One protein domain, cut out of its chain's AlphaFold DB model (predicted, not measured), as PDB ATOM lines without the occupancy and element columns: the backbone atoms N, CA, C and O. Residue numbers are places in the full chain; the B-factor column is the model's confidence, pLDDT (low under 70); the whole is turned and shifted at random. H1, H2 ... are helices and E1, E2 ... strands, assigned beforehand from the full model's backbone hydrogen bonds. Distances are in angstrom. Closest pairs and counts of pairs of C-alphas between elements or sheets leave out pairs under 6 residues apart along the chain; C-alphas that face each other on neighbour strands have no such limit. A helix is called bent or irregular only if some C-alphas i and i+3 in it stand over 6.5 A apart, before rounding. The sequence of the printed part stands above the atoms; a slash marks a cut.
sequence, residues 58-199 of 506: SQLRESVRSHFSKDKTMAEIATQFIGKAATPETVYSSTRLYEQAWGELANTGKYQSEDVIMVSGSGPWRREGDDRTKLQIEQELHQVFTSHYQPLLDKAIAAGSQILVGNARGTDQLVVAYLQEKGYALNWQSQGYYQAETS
ATOM      1  N   SER A  58     183.167 185.319 210.628       81.38
ATOM      2  CA  SER A  58     182.802 186.418 209.723       81.38
ATOM      3  C   SER A  58     183.946 186.881 208.808       81.38
ATOM      4  O   SER A  58     183.677 187.369 207.711       81.38
ATOM      5  N   GLN A  59     185.201 186.692 209.222       84.25
ATOM      6  CA  GLN A  59     186.421 187.082 208.500       84.25
ATOM      7  C   GLN A  59     186.877 186.016 207.490       84.25
ATOM      8  O   GLN A  59     187.718 186.288 206.630       84.25
ATOM      9  N   LEU A  60     186.329 184.800 207.572       83.81
ATOM     10  CA  LEU A  60     186.660 183.714 206.656       83.81
ATOM     11  C   LEU A  60     186.012 183.912 205.280       83.81
ATOM     12  O   LEU A  60     184.822 184.221 205.179       83.81
ATOM     13  N   ARG A  61     186.789 183.654 204.218       80.56
ATOM     14  CA  ARG A  61     186.269 183.488 202.847       80.56
ATOM     15  C   ARG A  61     185.289 182.306 202.801       80.56
ATOM     16  O   ARG A  61     185.504 181.297 203.468       80.56
ATOM     17  N   GLU A  62     184.261 182.400 201.958       72.25
ATOM     18  CA  GLU A  62     183.182 181.400 201.866       72.25
ATOM     19  C   GLU A  62     183.697 179.973 201.594       72.25
ATOM     20  O   GLU A  62     183.253 179.022 202.227       72.25
ATOM     21  N   SER A  63     184.725 179.833 200.749       66.19
ATOM     22  CA  SER A  63     185.392 178.555 200.451       66.19
ATOM     23  C   SER A  63     186.139 177.917 201.631       66.19
ATOM     24  O   SER A  63     186.538 176.760 201.545       66.19
ATOM     25  N   VAL A  64     186.353 178.655 202.725       70.88
ATOM     26  CA  VAL A  64     186.894 178.122 203.984       70.88
ATOM     27  C   VAL A  64     185.762 177.746 204.940       70.88
ATOM     28  O   VAL A  64     185.884 176.760 205.659       70.88
ATOM     29  N   ARG A  65     184.636 178.475 204.934       70.56
ATOM     30  CA  ARG A  65     183.510 178.243 205.859       70.56
ATOM     31  C   ARG A  65     182.919 176.839 205.744       70.56
ATOM     32  O   ARG A  65     182.611 176.238 206.770       70.56
ATOM     33  N   SER A  66     182.861 176.274 204.536       63.25
ATOM     34  CA  SER A  66     182.450 174.879 204.293       63.25
ATOM     35  C   SER A  66     183.306 173.838 205.028       63.25
ATOM     36  O   SER A  66     182.835 172.733 205.289       63.25
ATOM     37  N   HIS A  67     184.547 174.180 205.381       66.69
ATOM     38  CA  HIS A  67     185.480 173.320 206.110       66.69
ATOM     39  C   HIS A  67     185.754 173.804 207.541       66.69
ATOM     40  O   HIS A  67     186.330 173.066 208.327       66.69
ATOM     41  N   PHE A  68     185.302 175.003 207.910       80.12
ATOM     42  CA  PHE A  68     185.585 175.612 209.209       80.12
ATOM     43  C   PHE A  68     184.899 174.910 210.387       80.12
ATOM     44  O   PHE A  68     185.413 174.948 211.499       80.12
ATOM     45  N   SER A  69     183.769 174.228 210.163       77.12
ATOM     46  CA  SER A  69     183.027 173.545 211.236       77.12
ATOM     47  C   SER A  69     183.889 172.522 211.997       77.12
ATOM     48  O   SER A  69     183.868 172.503 213.225       77.12
ATOM     49  N   LYS A  70     184.735 171.748 211.292       83.62
ATOM     50  CA  LYS A  70     185.677 170.807 211.927       83.62
ATOM     51  C   LYS A  70     186.769 171.520 212.734       83.62
ATOM     52  O   LYS A  70     187.113 171.075 213.826       83.62
ATOM     53  N   ASP A  71     187.278 172.640 212.222       87.81
ATOM     54  CA  ASP A  71     188.342 173.428 212.848       87.81
ATOM     55  C   ASP A  71     187.818 174.095 214.127       87.81
ATOM     56  O   ASP A  71     188.478 174.064 215.165       87.81
ATOM     57  N   LYS A  72     186.579 174.605 214.079       87.44
ATOM     58  CA  LYS A  72     185.842 175.115 215.237       87.44
ATOM     59  C   LYS A  72     185.672 174.030 216.301       87.44
ATOM     60  O   LYS A  72     186.011 174.300 217.445       87.44
ATOM     61  N   THR A  73     185.248 172.813 215.936       85.75
ATOM     62  CA  THR A  73     185.127 171.685 216.881       85.75
ATOM     63  C   THR A  73     186.467 171.273 217.497       85.75
ATOM     64  O   THR A  73     186.519 171.027 218.697       85.75
ATOM     65  N   MET A  74     187.565 171.227 216.728       91.19
ATOM     66  CA  MET A  74     188.900 170.994 217.307       91.19
ATOM     67  C   MET A  74     189.257 172.080 218.334       91.19
ATOM     68  O   MET A  74     189.757 171.767 219.411       91.19
ATOM     69  N   ALA A  75     188.937 173.344 218.043       93.06
ATOM     70  CA  ALA A  75     189.195 174.472 218.936       93.06
ATOM     71  C   ALA A  75     188.274 174.567 220.171       93.06
ATOM     72  O   ALA A  75     188.601 175.295 221.104       93.06
ATOM     73  N   GLU A  76     187.151 173.839 220.219       91.00
ATOM     74  CA  GLU A  76     186.310 173.739 221.429       91.00
ATOM     75  C   GLU A  76     186.986 172.920 222.536       91.00
ATOM     76  O   GLU A  76     186.778 173.198 223.715       91.00
ATOM     77  N   ILE A  77     187.791 171.922 222.154       91.88
ATOM     78  CA  ILE A  77     188.444 170.984 223.081       91.88
ATOM     79  C   ILE A  77     189.957 171.186 223.199       91.88
ATOM     80  O   ILE A  77     190.554 170.712 224.161       91.88
ATOM     81  N   ALA A  78     190.585 171.884 222.249       95.56
ATOM     82  CA  ALA A  78     192.007 172.184 222.305       95.56
ATOM     83  C   ALA A  78     192.347 173.231 223.384       95.56
ATOM     84  O   ALA A  78     191.603 174.188 223.617       95.56
ATOM     85  N   THR A  79     193.507 173.053 224.019       95.94
ATOM     86  CA  THR A  79     194.120 173.989 224.973       95.94
ATOM     87  C   THR A  79     195.141 174.903 224.295       95.94
ATOM     88  O   THR A  79     195.316 176.042 224.725       95.94
ATOM     89  N   GLN A  80     195.791 174.430 223.225       97.50
ATOM     90  CA  GLN A  80     196.812 175.164 222.471       97.50
ATOM     91  C   GLN A  80     196.748 174.853 220.965       97.50
ATOM     92  O   GLN A  80     196.115 173.886 220.532       97.50
ATOM     93  N   PHE A  81     197.452 175.654 220.163       98.06
ATOM     94  CA  PHE A  81     197.465 175.558 218.701       98.06
ATOM     95  C   PHE A  81     198.881 175.485 218.120       98.06
ATOM     96  O   PHE A  81     199.776 176.212 218.548       98.06
ATOM     97  N   ILE A  82     199.079 174.659 217.092       98.50
ATOM     98  CA  ILE A  82     200.253 174.691 216.211       98.50
ATOM     99  C   ILE A  82     199.772 175.013 214.796       98.50
ATOM    100  O   ILE A  82     199.030 174.249 214.179       98.50
ATOM    101  N   GLY A  83     200.240 176.135 214.256       97.31
ATOM    102  CA  GLY A  83     199.911 176.530 212.897       97.31
ATOM    103  C   GLY A  83     200.657 177.773 212.437       97.31
ATOM    104  O   GLY A  83     200.764 178.769 213.152       97.31
ATOM    105  N   LYS A  84     201.157 177.703 211.206       96.12
ATOM    106  CA  LYS A  84     201.847 178.776 210.491       96.12
ATOM    107  C   LYS A  84     201.484 178.762 209.011       96.12
ATOM    108  O   LYS A  84     201.480 177.708 208.372       96.12
ATOM    109  N   ALA A  85     201.170 179.930 208.459       93.94
ATOM    110  CA  ALA A  85     200.795 180.061 207.054       93.94
ATOM    111  C   ALA A  85     202.025 180.051 206.126       93.94
ATOM    112  O   ALA A  85     202.830 180.973 206.171       93.94
ATOM    113  N   ALA A  86     202.095 179.083 205.204       90.81
ATOM    114  CA  ALA A  86     203.093 179.011 204.120       90.81
ATOM    115  C   ALA A  86     202.787 179.944 202.918       90.81
ATOM    116  O   ALA A  86     203.011 179.611 201.750       90.81
ATOM    117  N   THR A  87     202.181 181.101 203.186       88.81
ATOM    118  CA  THR A  87     201.829 182.106 202.169       88.81
ATOM    119  C   THR A  87     202.412 183.467 202.547       88.81
ATOM    120  O   THR A  87     202.452 183.769 203.744       88.81
ATOM    121  N   PRO A  88     202.790 184.319 201.571       87.50
ATOM    122  CA  PRO A  88     203.206 185.697 201.825       87.50
ATOM    123  C   PRO A  88     202.192 186.461 202.680       87.50
ATOM    124  O   PRO A  88     200.998 186.145 202.668       87.50
ATOM    125  N   GLU A  89     202.637 187.473 203.422       86.75
ATOM    126  CA  GLU A  89     201.764 188.260 204.310       86.75
ATOM    127  C   GLU A  89     200.609 188.939 203.562       86.75
ATOM    128  O   GLU A  89     199.484 188.973 204.061       86.75
ATOM    129  N   THR A  90     200.864 189.378 202.328       85.69
ATOM    130  CA  THR A  90     199.883 189.964 201.403       85.69
ATOM    131  C   THR A  90     198.811 188.977 200.927       85.69
ATOM    132  O   THR A  90     197.729 189.397 200.521       85.69
ATOM    133  N   VAL A  91     199.076 187.669 200.991       88.12
ATOM    134  CA  VAL A  91     198.169 186.612 200.533       88.12
ATOM    135  C   VAL A  91     197.314 186.121 201.701       88.12
ATOM    136  O   VAL A  91     197.833 185.736 202.753       88.12
ATOM    137  N   TYR A  92     195.990 186.101 201.514       88.44
ATOM    138  CA  TYR A  92     195.024 185.613 202.508       88.44
ATOM    139  C   TYR A  92     195.351 184.186 202.977       88.44
ATOM    140  O   TYR A  92     195.622 183.309 202.153       88.44
ATOM    141  N   SER A  93     195.243 183.915 204.285       90.12
ATOM    142  CA  SER A  93     195.323 182.555 204.830       90.12
ATOM    143  C   SER A  93     194.473 182.360 206.083       90.12
ATOM    144  O   SER A  93     194.626 183.099 207.053       90.12
ATOM    145  N   SER A  94     193.638 181.316 206.090       90.00
ATOM    146  CA  SER A  94     192.874 180.888 207.270       90.00
ATOM    147  C   SER A  94     193.795 180.504 208.424       90.00
ATOM    148  O   SER A  94     193.593 180.983 209.530       90.00
ATOM    149  N   THR A  95     194.883 179.774 208.161       92.88
ATOM    150  CA  THR A  95     195.901 179.426 209.168       92.88
ATOM    151  C   THR A  95     196.483 180.654 209.875       92.88
ATOM    152  O   THR A  95     196.772 180.585 211.063       92.88
ATOM    153  N   ARG A  96     196.628 181.792 209.176       94.19
ATOM    154  CA  ARG A  96     197.108 183.045 209.788       94.19
ATOM    155  C   ARG A  96     196.043 183.674 210.688       94.19
ATOM    156  O   ARG A  96     196.378 184.169 211.755       94.19
ATOM    157  N   LEU A  97     194.771 183.616 210.285       93.56
ATOM    158  CA  LEU A  97     193.652 184.031 211.138       93.56
ATOM    159  C   LEU A  97     193.511 183.117 212.363       93.56
ATOM    160  O   LEU A  97     193.193 183.607 213.439       93.56
ATOM    161  N   TYR A  98     193.792 181.815 212.228       95.06
ATOM    162  CA  TYR A  98     193.794 180.868 213.348       95.06
ATOM    163  C   TYR A  98     194.951 181.190 214.307       95.06
ATOM    164  O   TYR A  98     194.710 181.381 215.492       95.06
ATOM    165  N   GLU A  99     196.178 181.357 213.795       95.88
ATOM    166  CA  GLU A  99     197.351 181.792 214.573       95.88
ATOM    167  C   GLU A  99     197.059 183.081 215.368       95.88
ATOM    168  O   GLU A  99     197.313 183.143 216.569       95.88
ATOM    169  N   GLN A 100     196.441 184.081 214.730       94.75
ATOM    170  CA  GLN A 100     196.043 185.338 215.376       94.75
ATOM    171  C   GLN A 100     194.918 185.171 216.410       94.75
ATOM    172  O   GLN A 100     194.934 185.848 217.435       94.75
ATOM    173  N   ALA A 101     193.944 184.294 216.155       94.88
ATOM    174  CA  ALA A 101     192.823 184.037 217.059       94.88
ATOM    175  C   ALA A 101     193.254 183.307 218.340       94.88
ATOM    176  O   ALA A 101     192.747 183.608 219.419       94.88
ATOM    177  N   TRP A 102     194.207 182.378 218.222       94.94
ATOM    178  CA  TRP A 102     194.800 181.653 219.349       94.94
ATOM    179  C   TRP A 102     195.802 182.498 220.154       94.94
ATOM    180  O   TRP A 102     195.962 182.268 221.354       94.94
ATOM    181  N   GLY A 103     196.443 183.498 219.538       95.25
ATOM    182  CA  GLY A 103     197.289 184.474 220.232       95.25
ATOM    183  C   GLY A 103     198.438 183.821 221.008       95.25
ATOM    184  O   GLY A 103     199.181 183.017 220.457       95.25
ATOM    185  N   GLU A 104     198.561 184.122 222.303       95.00
ATOM    186  CA  GLU A 104     199.600 183.564 223.192       95.00
ATOM    187  C   GLU A 104     199.515 182.032 223.388       95.00
ATOM    188  O   GLU A 104     200.441 181.433 223.928       95.00
ATOM    189  N   LEU A 105     198.419 181.388 222.962       96.25
ATOM    190  CA  LEU A 105     198.255 179.926 222.961       96.25
ATOM    191  C   LEU A 105     198.638 179.285 221.610       96.25
ATOM    192  O   LEU A 105     198.552 178.065 221.457       96.25
ATOM    193  N   ALA A 106     199.067 180.082 220.626       97.25
ATOM    194  CA  ALA A 106     199.608 179.601 219.360       97.25
ATOM    195  C   ALA A 106     201.128 179.387 219.443       97.25
ATOM    196  O   ALA A 106     201.873 180.246 219.906       97.25
ATOM    197  N   ASN A 107     201.605 178.265 218.902       97.69
ATOM    198  CA  ASN A 107     203.019 177.979 218.631       97.69
ATOM    199  C   ASN A 107     203.957 178.101 219.854       97.69
ATOM    200  O   ASN A 107     205.148 178.375 219.703       97.69
ATOM    201  N   THR A 108     203.437 177.876 221.065       96.56
ATOM    202  CA  THR A 108     204.115 178.167 222.345       96.56
ATOM    203  C   THR A 108     205.448 177.438 222.537       96.56
ATOM    204  O   THR A 108     206.333 177.917 223.252       96.56
ATOM    205  N   GLY A 109     205.586 176.243 221.948       93.88
ATOM    206  CA  GLY A 109     206.715 175.345 222.176       93.88
ATOM    207  C   GLY A 109     206.849 174.877 223.629       93.88
ATOM    208  O   GLY A 109     207.955 174.492 224.017       93.88
ATOM    209  N   LYS A 110     205.769 174.949 224.422       94.19
ATOM    210  CA  LYS A 110     205.684 174.540 225.830       94.19
ATOM    211  C   LYS A 110     204.373 173.786 226.043       94.19
ATOM    212  O   LYS A 110     203.307 174.395 226.076       94.19
ATOM    213  N   TYR A 111     204.475 172.473 226.188       96.06
ATOM    214  CA  TYR A 111     203.332 171.567 226.233       96.06
ATOM    215  C   TYR A 111     203.439 170.639 227.444       96.06
ATOM    216  O   TYR A 111     204.548 170.367 227.912       96.06
ATOM    217  N   GLN A 112     202.298 170.169 227.938       91.06
ATOM    218  CA  GLN A 112     202.167 169.200 229.027       91.06
ATOM    219  C   GLN A 112     201.279 168.020 228.609       91.06
ATOM    220  O   GLN A 112     200.671 168.034 227.537       91.06
ATOM    221  N   SER A 113     201.220 166.965 229.420       90.31
ATOM    222  CA  SER A 113     200.513 165.727 229.064       90.31
ATOM    223  C   SER A 113     198.991 165.890 229.031       90.31
ATOM    224  O   SER A 113     198.303 165.161 228.320       90.31
ATOM    225  N   GLU A 114     198.466 166.861 229.774       91.00
ATOM    226  CA  GLU A 114     197.063 167.266 229.788       91.00
ATOM    227  C   GLU A 114     196.664 168.215 228.642       91.00
ATOM    228  O   GLU A 114     195.480 168.516 228.491       91.00
ATOM    229  N   ASP A 115     197.619 168.695 227.835       94.38
ATOM    230  CA  ASP A 115     197.310 169.566 226.702       94.38
ATOM    231  C   ASP A 115     196.656 168.805 225.543       94.38
ATOM    232  O   ASP A 115     197.058 167.698 225.172       94.38
ATOM    233  N   VAL A 116     195.701 169.477 224.900       96.06
ATOM    234  CA  VAL A 116     195.073 169.051 223.650       96.06
ATOM    235  C   VAL A 116     195.473 170.055 222.572       96.06
ATOM    236  O   VAL A 116     195.055 171.211 222.589       96.06
ATOM    237  N   ILE A 117     196.318 169.629 221.640       97.62
ATOM    238  CA  ILE A 117     196.940 170.490 220.637       97.62
ATOM    239  C   ILE A 117     196.160 170.407 219.326       97.62
ATOM    240  O   ILE A 117     196.164 169.370 218.664       97.62
ATOM    241  N   MET A 118     195.532 171.508 218.909       97.31
ATOM    242  CA  MET A 118     194.991 171.632 217.554       97.31
ATOM    243  C   MET A 118     196.120 171.953 216.571       97.31
ATOM    244  O   MET A 118     196.842 172.932 216.748       97.31
ATOM    245  N   VAL A 119     196.230 171.181 215.492       97.69
ATOM    246  CA  VAL A 119     197.183 171.415 214.402       97.69
ATOM    247  C   VAL A 119     196.431 171.675 213.100       97.69
ATOM    248  O   VAL A 119     195.579 170.889 212.688       97.69
ATOM    249  N   SER A 120     196.748 172.787 212.438       94.25
ATOM    250  CA  SER A 120     196.190 173.129 211.125       94.25
ATOM    251  C   SER A 120     197.181 173.968 210.331       94.25
ATOM    252  O   SER A 120     197.821 174.859 210.894       94.25
ATOM    253  N   GLY A 121     197.286 173.721 209.023       91.31
ATOM    254  CA  GLY A 121     198.187 174.485 208.167       91.31
ATOM    255  C   GLY A 121     197.657 174.859 206.789       91.31
ATOM    256  O   GLY A 121     196.473 174.736 206.480       91.31
ATOM    257  N   SER A 122     198.548 175.412 205.967       87.94
ATOM    258  CA  SER A 122     198.203 175.837 204.610       87.94
ATOM    259  C   SER A 122     198.017 174.622 203.688       87.94
ATOM    260  O   SER A 122     198.664 173.591 203.843       87.94
ATOM    261  N   GLY A 123     197.165 174.772 202.672       82.00
ATOM    262  CA  GLY A 123     197.073 173.828 201.553       82.00
ATOM    263  C   GLY A 123     197.762 174.334 200.281       82.00
ATOM    264  O   GLY A 123     198.004 175.541 200.187       82.00
ATOM    265  N   PRO A 124     198.025 173.457 199.288       78.69
ATOM    266  CA  PRO A 124     198.817 173.731 198.072       78.69
ATOM    267  C   PRO A 124     198.064 174.571 197.022       78.69
ATOM    268  O   PRO A 124     198.314 174.506 195.822       78.69
ATOM    269  N   TRP A 125     197.078 175.344 197.466       79.00
ATOM    270  CA  TRP A 125     196.170 176.085 196.605       79.00
ATOM    271  C   TRP A 125     196.809 177.410 196.203       79.00
ATOM    272  O   TRP A 125     197.110 178.228 197.076       79.00
ATOM    273  N   ARG A 126     196.940 177.669 194.898       76.00
ATOM    274  CA  ARG A 126     197.244 179.021 194.413       76.00
ATOM    275  C   ARG A 126     196.097 179.958 194.783       76.00
ATOM    276  O   ARG A 126     194.926 179.622 194.604       76.00
ATOM    277  N   ARG A 127     196.433 181.125 195.330       79.50
ATOM    278  CA  ARG A 127     195.469 182.121 195.812       79.50
ATOM    279  C   ARG A 127     195.546 183.385 194.967       79.50
ATOM    280  O   ARG A 127     196.531 183.657 194.292       79.50
ATOM    281  N   GLU A 128     194.475 184.160 195.011       77.88
ATOM    282  CA  GLU A 128     194.434 185.513 194.465       77.88
ATOM    283  C   GLU A 128     195.534 186.374 195.113       77.88
ATOM    284  O   GLU A 128     195.646 186.405 196.340       77.88
ATOM    285  N   GLY A 129     196.358 187.028 194.288       79.88
ATOM    286  CA  GLY A 129     197.548 187.759 194.737       79.88
ATOM    287  C   GLY A 129     198.772 186.887 195.056       79.88
ATOM    288  O   GLY A 129     199.755 187.414 195.567       79.88
ATOM    289  N   ASP A 130     198.731 185.576 194.783       85.06
ATOM    290  CA  ASP A 130     199.884 184.677 194.909       85.06
ATOM    291  C   ASP A 130     200.506 184.407 193.524       85.06
ATOM    292  O   ASP A 130     200.000 183.619 192.713       85.06
ATOM    293  N   ASP A 131     201.612 185.095 193.244       86.44
ATOM    294  CA  ASP A 131     202.359 184.982 191.985       86.44
ATOM    295  C   ASP A 131     203.214 183.708 191.899       86.44
ATOM    296  O   ASP A 131     203.730 183.383 190.827       86.44
ATOM    297  N   ARG A 132     203.333 182.955 193.000       82.56
ATOM    298  CA  ARG A 132     204.112 181.715 193.060       82.56
ATOM    299  C   ARG A 132     203.485 180.600 192.221       82.56
ATOM    300  O   ARG A 132     202.261 180.480 192.105       82.56
ATOM    301  N   THR A 133     204.336 179.738 191.673       77.12
ATOM    302  CA  THR A 133     203.906 178.494 191.018       77.12
ATOM    303  C   THR A 133     203.416 177.474 192.052       77.12
ATOM    304  O   THR A 133     203.762 177.549 193.231       77.12
ATOM    305  N   LYS A 134     202.635 176.476 191.616       71.44
ATOM    306  CA  LYS A 134     202.177 175.366 192.475       71.44
ATOM    307  C   LYS A 134     203.354 174.677 193.185       71.44
ATOM    308  O   LYS A 134     203.322 174.521 194.400       71.44
ATOM    309  N   LEU A 135     204.435 174.405 192.446       63.59
ATOM    310  CA  LEU A 135     205.674 173.829 192.977       63.59
ATOM    311  C   LEU A 135     206.328 174.713 194.053       63.59
ATOM    312  O   LEU A 135     206.764 174.195 195.074       63.59
ATOM    313  N   GLN A 136     206.377 176.036 193.863       74.25
ATOM    314  CA  GLN A 136     206.913 176.962 194.871       74.25
ATOM    315  C   GLN A 136     206.043 177.007 196.137       74.25
ATOM    316  O   GLN A 136     206.572 177.087 197.242       74.25
ATOM    317  N   ILE A 137     204.715 176.925 195.999       77.62
ATOM    318  CA  ILE A 137     203.795 176.831 197.144       77.62
ATOM    319  C   ILE A 137     204.029 175.516 197.903       77.62
ATOM    320  O   ILE A 137     204.088 175.523 199.130       77.62
ATOM    321  N   GLU A 138     204.197 174.399 197.196       71.25
ATOM    322  CA  GLU A 138     204.476 173.083 197.786       71.25
ATOM    323  C   GLU A 138     205.857 173.032 198.465       71.25
ATOM    324  O   GLU A 138     205.965 172.569 199.599       71.25
ATOM    325  N   GLN A 139     206.900 173.593 197.847       71.94
ATOM    326  CA  GLN A 139     208.222 173.749 198.469       71.94
ATOM    327  C   GLN A 139     208.150 174.570 199.766       71.94
ATOM    328  O   GLN A 139     208.693 174.140 200.783       71.94
ATOM    329  N   GLU A 140     207.425 175.694 199.764       82.31
ATOM    330  CA  GLU A 140     207.214 176.513 200.964       82.31
ATOM    331  C   GLU A 140     206.436 175.745 202.048       82.31
ATOM    332  O   GLU A 140     206.775 175.829 203.226       82.31
ATOM    333  N   LEU A 141     205.423 174.952 201.675       82.56
ATOM    334  CA  LEU A 141     204.679 174.101 202.613       82.56
ATOM    335  C   LEU A 141     205.595 173.107 203.331       82.56
ATOM    336  O   LEU A 141     205.506 172.983 204.553       82.56
ATOM    337  N   HIS A 142     206.487 172.437 202.598       77.44
ATOM    338  CA  HIS A 142     207.479 171.537 203.185       77.44
ATOM    339  C   HIS A 142     208.510 172.288 204.032       77.44
ATOM    340  O   HIS A 142     208.798 171.866 205.149       77.44
ATOM    341  N   GLN A 143     209.034 173.420 203.555       78.56
ATOM    342  CA  GLN A 143     210.002 174.221 204.305       78.56
ATOM    343  C   GLN A 143     209.415 174.717 205.631       78.56
ATOM    344  O   GLN A 143     210.054 174.580 206.676       78.56
ATOM    345  N   VAL A 144     208.188 175.243 205.620       90.12
ATOM    346  CA  VAL A 144     207.482 175.684 206.830       90.12
ATOM    347  C   VAL A 144     207.128 174.489 207.720       90.12
ATOM    348  O   VAL A 144     207.280 174.586 208.936       90.12
ATOM    349  N   PHE A 145     206.727 173.343 207.165       90.25
ATOM    350  CA  PHE A 145     206.505 172.130 207.957       90.25
ATOM    351  C   PHE A 145     207.771 171.711 208.727       90.25
ATOM    352  O   PHE A 145     207.737 171.627 209.955       90.25
ATOM    353  N   THR A 146     208.898 171.535 208.037       79.25
ATOM    354  CA  THR A 146     210.159 171.075 208.639       79.25
ATOM    355  C   THR A 146     210.762 172.098 209.606       79.25
ATOM    356  O   THR A 146     211.311 171.718 210.636       79.25
ATOM    357  N   SER A 147     210.671 173.398 209.303       82.94
ATOM    358  CA  SER A 147     211.284 174.449 210.135       82.94
ATOM    359  C   SER A 147     210.414 174.929 211.301       82.94
ATOM    360  O   SER A 147     210.963 175.332 212.325       82.94
ATOM    361  N   HIS A 148     209.082 174.882 211.175       94.56
ATOM    362  CA  HIS A 148     208.149 175.409 212.181       94.56
ATOM    363  C   HIS A 148     207.310 174.321 212.853       94.56
ATOM    364  O   HIS A 148     207.254 174.271 214.078       94.56
ATOM    365  N   TYR A 149     206.651 173.445 212.088       96.44
ATOM    366  CA  TYR A 149     205.721 172.465 212.667       96.44
ATOM    367  C   TYR A 149     206.466 171.327 213.359       96.44
ATOM    368  O   TYR A 149     206.197 171.051 214.525       96.44
ATOM    369  N   GLN A 150     207.418 170.690 212.676       89.38
ATOM    370  CA  GLN A 150     208.128 169.520 213.194       89.38
ATOM    371  C   GLN A 150     208.782 169.769 214.574       89.38
ATOM    372  O   GLN A 150     208.507 168.987 215.483       89.38
ATOM    373  N   PRO A 151     209.523 170.871 214.828       91.38
ATOM    374  CA  PRO A 151     210.114 171.130 216.148       91.38
ATOM    375  C   PRO A 151     209.096 171.419 217.263       91.38
ATOM    376  O   PRO A 151     209.446 171.344 218.443       91.38
ATOM    377  N   LEU A 152     207.860 171.794 216.920       97.25
ATOM    378  CA  LEU A 152     206.764 171.970 217.875       97.25
ATOM    379  C   LEU A 152     206.033 170.644 218.125       97.25
ATOM    380  O   LEU A 152     205.715 170.336 219.271       97.25
ATOM    381  N   LEU A 153     205.851 169.825 217.086       96.12
ATOM    382  CA  LEU A 153     205.287 168.480 217.194       96.12
ATOM    383  C   LEU A 153     206.206 167.553 218.000       96.12
ATOM    384  O   LEU A 153     205.719 166.925 218.930       96.12
ATOM    385  N   ASP A 154     207.523 167.538 217.746       91.00
ATOM    386  CA  ASP A 154     208.496 166.779 218.556       91.00
ATOM    387  C   ASP A 154     208.380 167.136 220.057       91.00
ATOM    388  O   ASP A 154     208.468 166.257 220.913       91.00
ATOM    389  N   LYS A 155     208.109 168.407 220.398       92.81
ATOM    390  CA  LYS A 155     207.897 168.848 221.791       92.81
ATOM    391  C   LYS A 155     206.545 168.422 222.365       92.81
ATOM    392  O   LYS A 155     206.501 168.034 223.527       92.81
ATOM    393  N   ALA A 156     205.461 168.505 221.593       94.81
ATOM    394  CA  ALA A 156     204.133 168.059 222.029       94.81
ATOM    395  C   ALA A 156     204.105 166.534 222.248       94.81
ATOM    396  O   ALA A 156     203.605 166.050 223.261       94.81
ATOM    397  N   ILE A 157     204.746 165.787 221.344       91.75
ATOM    398  CA  ILE A 157     204.973 164.342 221.450       91.75
ATOM    399  C   ILE A 157     205.802 164.019 222.702       91.75
ATOM    400  O   ILE A 157     205.409 163.163 223.491       91.75
ATOM    401  N   ALA A 158     206.911 164.732 222.936       87.94
ATOM    402  CA  ALA A 158     207.753 164.531 224.119       87.94
ATOM    403  C   ALA A 158     207.046 164.875 225.446       87.94
ATOM    404  O   ALA A 158     207.367 164.283 226.476       87.94
ATOM    405  N   ALA A 159     206.086 165.803 225.427       89.88
ATOM    406  CA  ALA A 159     205.232 166.123 226.568       89.88
ATOM    407  C   ALA A 159     204.099 165.102 226.796       89.88
ATOM    408  O   ALA A 159     203.475 165.113 227.855       89.88
ATOM    409  N   GLY A 160     203.828 164.220 225.827       86.94
ATOM    410  CA  GLY A 160     202.707 163.281 225.870       86.94
ATOM    411  C   GLY A 160     201.340 163.927 225.624       86.94
ATOM    412  O   GLY A 160     200.330 163.338 226.003       86.94
ATOM    413  N   SER A 161     201.302 165.120 225.023       91.81
ATOM    414  CA  SER A 161     200.066 165.852 224.723       91.81
ATOM    415  C   SER A 161     199.204 165.115 223.694       91.81
ATOM    416  O   SER A 161     199.714 164.452 222.785       91.81
ATOM    417  N   GLN A 162     197.884 165.283 223.779       94.38
ATOM    418  CA  GLN A 162     196.962 164.824 222.741       94.38
ATOM    419  C   GLN A 162     197.075 165.734 221.511       94.38
ATOM    420  O   GLN A 162     197.110 166.954 221.645       94.38
ATOM    421  N   ILE A 163     197.099 165.164 220.302       96.88
ATOM    422  CA  ILE A 163     197.219 165.935 219.054       96.88
ATOM    423  C   ILE A 163     195.974 165.720 218.188       96.88
ATOM    424  O   ILE A 163     195.570 164.586 217.930       96.88
ATOM    425  N   LEU A 164     195.371 166.819 217.738       95.06
ATOM    426  CA  LEU A 164     194.233 166.858 216.822       95.06
ATOM    427  C   LEU A 164     194.679 167.486 215.503       95.06
ATOM    428  O   LEU A 164     195.302 168.546 215.511       95.06
ATOM    429  N   VAL A 165     194.350 166.872 214.369       93.25
ATOM    430  CA  VAL A 165     194.739 167.390 213.051       93.25
ATOM    431  C   VAL A 165     193.637 167.193 212.019       93.25
ATOM    432  O   VAL A 165     192.942 166.178 212.003       93.25
ATOM    433  N   GLY A 166     193.470 168.174 211.136       82.38
ATOM    434  CA  GLY A 166     192.566 168.062 210.000       82.38
ATOM    435  C   GLY A 166     193.009 167.028 208.954       82.38
ATOM    436  O   GLY A 166     193.971 166.283 209.108       82.38
ATOM    437  N   ASN A 167     192.272 166.988 207.847       74.94
ATOM    438  CA  ASN A 167     192.543 166.157 206.673       74.94
ATOM    439  C   ASN A 167     192.734 166.979 205.383       74.94
ATOM    440  O   ASN A 167     192.563 166.439 204.290       74.94
ATOM    441  N   ALA A 168     192.974 168.293 205.476       72.69
ATOM    442  CA  ALA A 168     193.091 169.124 204.280       72.69
ATOM    443  C   ALA A 168     194.356 168.766 203.477       72.69
ATOM    444  O   ALA A 168     195.378 168.397 204.050       72.69
ATOM    445  N   ARG A 169     194.319 168.907 202.143       70.31
ATOM    446  CA  ARG A 169     195.540 168.734 201.335       70.31
ATOM    447  C   ARG A 169     196.601 169.753 201.761       70.31
ATOM    448  O   ARG A 169     196.257 170.919 201.950       70.31
ATOM    449  N   GLY A 170     197.866 169.336 201.846       79.81
ATOM    450  CA  GLY A 170     198.992 170.180 202.271       79.81
ATOM    451  C   GLY A 170     199.465 169.879 203.691       79.81
ATOM    452  O   GLY A 170     199.703 168.721 204.021       79.81
ATOM    453  N   THR A 171     199.642 170.904 204.531       85.75
ATOM    454  CA  THR A 171     200.316 170.741 205.831       85.75
ATOM    455  C   THR A 171     199.632 169.728 206.753       85.75
ATOM    456  O   THR A 171     200.341 168.952 207.385       85.75
ATOM    457  N   ASP A 172     198.295 169.673 206.804       83.94
ATOM    458  CA  ASP A 172     197.578 168.682 207.627       83.94
ATOM    459  C   ASP A 172     197.989 167.238 207.255       83.94
ATOM    460  O   ASP A 172     198.186 166.405 208.136       83.94
ATOM    461  N   GLN A 173     198.194 166.941 205.961       78.00
ATOM    462  CA  GLN A 173     198.678 165.630 205.497       78.00
ATOM    463  C   GLN A 173     200.137 165.360 205.895       78.00
ATOM    464  O   GLN A 173     200.463 164.226 206.239       78.00
ATOM    465  N   LEU A 174     201.003 166.380 205.892       77.25
ATOM    466  CA  LEU A 174     202.391 166.245 206.363       77.25
ATOM    467  C   LEU A 174     202.439 165.924 207.863       77.25
ATOM    468  O   LEU A 174     203.196 165.055 208.286       77.25
ATOM    469  N   VAL A 175     201.577 166.568 208.657       87.25
ATOM    470  CA  VAL A 175     201.407 166.286 210.092       87.25
ATOM    471  C   VAL A 175     200.883 164.863 210.311       87.25
ATOM    472  O   VAL A 175     201.432 164.138 211.133       87.25
ATOM    473  N   VAL A 176     199.865 164.438 209.553       79.88
ATOM    474  CA  VAL A 176     199.322 163.066 209.576       79.88
ATOM    475  C   VAL A 176     200.412 162.023 209.301       79.88
ATOM    476  O   VAL A 176     200.597 161.117 210.113       79.88
ATOM    477  N   ALA A 177     201.176 162.176 208.215       72.38
ATOM    478  CA  ALA A 177     202.241 161.243 207.848       72.38
ATOM    479  C   ALA A 177     203.352 161.184 208.913       72.38
ATOM    480  O   ALA A 177     203.802 160.106 209.291       72.38
ATOM    481  N   TYR A 178     203.748 162.339 209.449       79.88
ATOM    482  CA  TYR A 178     204.764 162.439 210.494       79.88
ATOM    483  C   TYR A 178     204.318 161.814 211.827       79.88
ATOM    484  O   TYR A 178     205.105 161.143 212.489       79.88
ATOM    485  N   LEU A 179     203.051 161.963 212.227       82.38
ATOM    486  CA  LEU A 179     202.530 161.298 213.430       82.38
ATOM    487  C   LEU A 179     202.526 159.769 213.267       82.38
ATOM    488  O   LEU A 179     202.886 159.055 214.204       82.38
ATOM    489  N   GLN A 180     202.197 159.268 212.073       79.62
ATOM    490  CA  GLN A 180     202.291 157.839 211.747       79.62
ATOM    491  C   GLN A 180     203.743 157.333 211.787       79.62
ATOM    492  O   GLN A 180     203.996 156.282 212.372       79.62
ATOM    493  N   GLU A 181     204.705 158.095 211.252       73.88
ATOM    494  CA  GLU A 181     206.148 157.804 211.362       73.88
ATOM    495  C   GLU A 181     206.603 157.722 212.832       73.88
ATOM    496  O   GLU A 181     207.377 156.842 213.209       73.88
ATOM    497  N   LYS A 182     206.063 158.591 213.696       80.00
ATOM    498  CA  LYS A 182     206.305 158.595 215.150       80.00
ATOM    499  C   LYS A 182     205.524 157.510 215.912       80.00
ATOM    500  O   LYS A 182     205.584 157.479 217.140       80.00
ATOM    501  N   GLY A 183     204.817 156.616 215.217       74.56
ATOM    502  CA  GLY A 183     204.122 155.467 215.805       74.56
ATOM    503  C   GLY A 183     202.759 155.773 216.434       74.56
ATOM    504  O   GLY A 183     202.275 154.970 217.231       74.56
ATOM    505  N   TYR A 184     202.133 156.908 216.108       80.56
ATOM    506  CA  TYR A 184     200.770 157.210 216.554       80.56
ATOM    507  C   TYR A 184     199.726 156.480 215.700       80.56
ATOM    508  O   TYR A 184     199.791 156.472 214.469       80.56
ATOM    509  N   ALA A 185     198.693 155.952 216.358       77.44
ATOM    510  CA  ALA A 185     197.444 155.594 215.700       77.44
ATOM    511  C   ALA A 185     196.621 156.869 215.450       77.44
ATOM    512  O   ALA A 185     196.556 157.747 216.309       77.44
ATOM    513  N   LEU A 186     195.985 156.982 214.279       77.56
ATOM    514  CA  LEU A 186     195.166 158.145 213.918       77.56
ATOM    515  C   LEU A 186     193.687 157.765 213.844       77.56
ATOM    516  O   LEU A 186     193.213 157.205 212.854       77.56
ATOM    517  N   ASN A 187     192.944 158.115 214.889       75.81
ATOM    518  CA  ASN A 187     191.526 157.818 215.021       75.81
ATOM    519  C   ASN A 187     190.674 158.926 214.395       75.81
ATOM    520  O   ASN A 187     190.591 160.045 214.906       75.81
ATOM    521  N   TRP A 188     190.024 158.597 213.277       73.75
ATOM    522  CA  TRP A 188     189.122 159.499 212.565       73.75
ATOM    523  C   TRP A 188     187.851 159.796 213.372       73.75
ATOM    524  O   TRP A 188     187.075 158.891 213.689       73.75
ATOM    525  N   GLN A 189     187.613 161.075 213.649       76.38
ATOM    526  CA  GLN A 189     186.420 161.572 214.324       76.38
ATOM    527  C   GLN A 189     185.329 161.915 213.304       76.38
ATOM    528  O   GLN A 189     185.599 162.459 212.231       76.38
ATOM    529  N   SER A 190     184.064 161.641 213.643       54.88
ATOM    530  CA  SER A 190     182.919 161.894 212.749       54.88
ATOM    531  C   SER A 190     182.732 163.377 212.403       54.88
ATOM    532  O   SER A 190     182.099 163.706 211.402       54.88
ATOM    533  N   GLN A 191     183.329 164.258 213.205       65.50
ATOM    534  CA  GLN A 191     183.374 165.707 213.052       65.50
ATOM    535  C   GLN A 191     184.440 166.194 212.050       65.50
ATOM    536  O   GLN A 191     184.523 167.394 211.816       65.50
ATOM    537  N   GLY A 192     185.220 165.305 211.418       66.69
ATOM    538  CA  GLY A 192     186.052 165.648 210.254       66.69
ATOM    539  C   GLY A 192     187.547 165.866 210.516       66.69
ATOM    540  O   GLY A 192     188.204 166.541 209.722       66.69
ATOM    541  N   TYR A 193     188.088 165.318 211.604       78.12
ATOM    542  CA  TYR A 193     189.503 165.426 211.972       78.12
ATOM    543  C   TYR A 193     190.041 164.106 212.546       78.12
ATOM    544  O   TYR A 193     189.273 163.233 212.946       78.12
ATOM    545  N   TYR A 194     191.363 163.954 212.589       80.31
ATOM    546  CA  TYR A 194     192.043 162.859 213.277       80.31
ATOM    547  C   TYR A 194     192.411 163.260 214.703       80.31
ATOM    548  O   TYR A 194     192.919 164.355 214.944       80.31
ATOM    549  N   GLN A 195     192.207 162.333 215.632       88.88
ATOM    550  CA  GLN A 195     192.811 162.333 216.957       88.88
ATOM    551  C   GLN A 195     193.992 161.361 216.942       88.88
ATOM    552  O   GLN A 195     193.823 160.200 216.567       88.88
ATOM    553  N   ALA A 196     195.175 161.827 217.328       87.06
ATOM    554  CA  ALA A 196     196.363 160.994 217.427       87.06
ATOM    555  C   ALA A 196     196.460 160.359 218.821       87.06
ATOM    556  O   ALA A 196     196.400 161.059 219.831       87.06
ATOM    557  N   GLU A 197     196.639 159.041 218.864       82.00
ATOM    558  CA  GLU A 197     196.757 158.246 220.089       82.00
ATOM    559  C   GLU A 197     198.083 157.482 220.114       82.00
ATOM    560  O   GLU A 197     198.525 156.931 219.102       82.00
ATOM    561  N   THR A 198     198.719 157.435 221.285       65.69
ATOM    562  CA  THR A 198     199.922 156.616 221.498       65.69
ATOM    563  C   THR A 198     199.548 155.233 222.017       65.69
ATOM    564  O   THR A 198     198.650 155.092 222.847       65.69
ATOM    565  N   SER A 199     200.341 154.217 221.674       52.50
ATOM    566  CA  SER A 199     200.232 152.874 222.270       52.50
ATOM    567  C   SER A 199     200.515 152.832 223.785       52.50
ATOM    568  O   SER A 199     200.433 151.773 224.401       52.50
TER     569      SER A 199
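Overview. This is residues 58 to 199 of the 506 residues of an uncharacterized protein of Pseudanabaena biceps PCC 7429 (UniProt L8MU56). Picture one small, twisted sheet of five strands between helices: H1 lies over one face, H3b and H4 over the other, and H2 sits beside the edge strand E1. H3a, the first arm of the bent helix H3, and residues 124 to 133 before it reach beyond the sheet. The printed part has 142 residues, with named elements in the order H1 E1 H2 E2 H3 E3 H4 E4 E5, four helices and five strands. The mixed sheet runs E1 E2 E3 E5 E4, and the class is mixed, helices and strands. The whole is compact, with a radius of gyration of the C-alphas of 14.3 A and spans of 43 by 30 by 28 A.

Arrangement. Begin at H1, residues 62 to 77, irregular with C-alphas 66 and 69 7.1 A apart and a kink of 48 degrees near residue 69. Its height over the sheet is 10.5 A, over E2, residues 116 to 119, and E3, residues 162 to 165; its closest C-alphas to E2 are those of Met 74 and Met 118, 6.1 A. E1, residues 80 to 82, is parallel to E2, with N 82 and O 118 2.8 A apart, within hydrogen-bond range. H2, residues 94 to 105, irregular with C-alphas 101 and 104 9.2 A apart, only grazes the sheet; C-alphas Gln 80 and Leu 105, its closest to E1, are 5.0 A apart. E2 and E3 are parallel, with N 119 and O 164 at 2.8 A. H3, residues 134 to 159, was assigned as one helix by its hydrogen bonds but is bent, C-alphas 147 and 150 being 6.6 A apart; its arms H3a, residues 134 to 147, and H3b, residues 150 to 159, stand at a tilt of 37 degrees, only just steep. H3b and H4, residues 171 to 181, are on the face opposite H1: three layers, helices on both faces. H3a touches H4 with residues 141 to 145 alone, closest at C-alphas Leu 141 and Thr 171, 6.4 A. E4, residues 185 to 188, and E5, residues 194 to 197, form a hairpin, with N 187 and O 195 at 2.8 A; E5 is antiparallel to E3, with N 194 and O 165 at 2.8 A. Strand-helix-strand units, parallel neighbour strands with a helix between, are E1, H2, E2, left-handed in crossover, and E2, H3, E3, right-handed; E3, H4, E4 is a split one, E5 between its strands, right-handed. Each O i to N i+4 pair is within hydrogen-bond range in H3a and H4, against 6 of 12 in H1, 6 of 8 in H2 and 5 of 6 in H3b.

Along the chain. Find C-alpha 62 at (183.182, 181.400, 201.866); from there H1 runs 24.2 A to C-alpha 77. H2 is 16.6 A long, H3a 19.9 A, H3b 14.1 A and H4 15.2 A; E1 is 7.2 A, E2 9.8 A, E3 10.3 A and E4 9.7 A. E5, 9.5 A, ends at C-alpha 197, (196.757, 158.246, 220.089).

Size, cuts and confidence. Look to Gly 129 and Ser 199 for the C-alphas farthest apart, 44.5 A. The printed part has no cut; the links E1 to H2 and E2 to H3 are long. Confidence is under 70 at residues 63, 66 to 67, 135, 190 to 192 and 198 to 199.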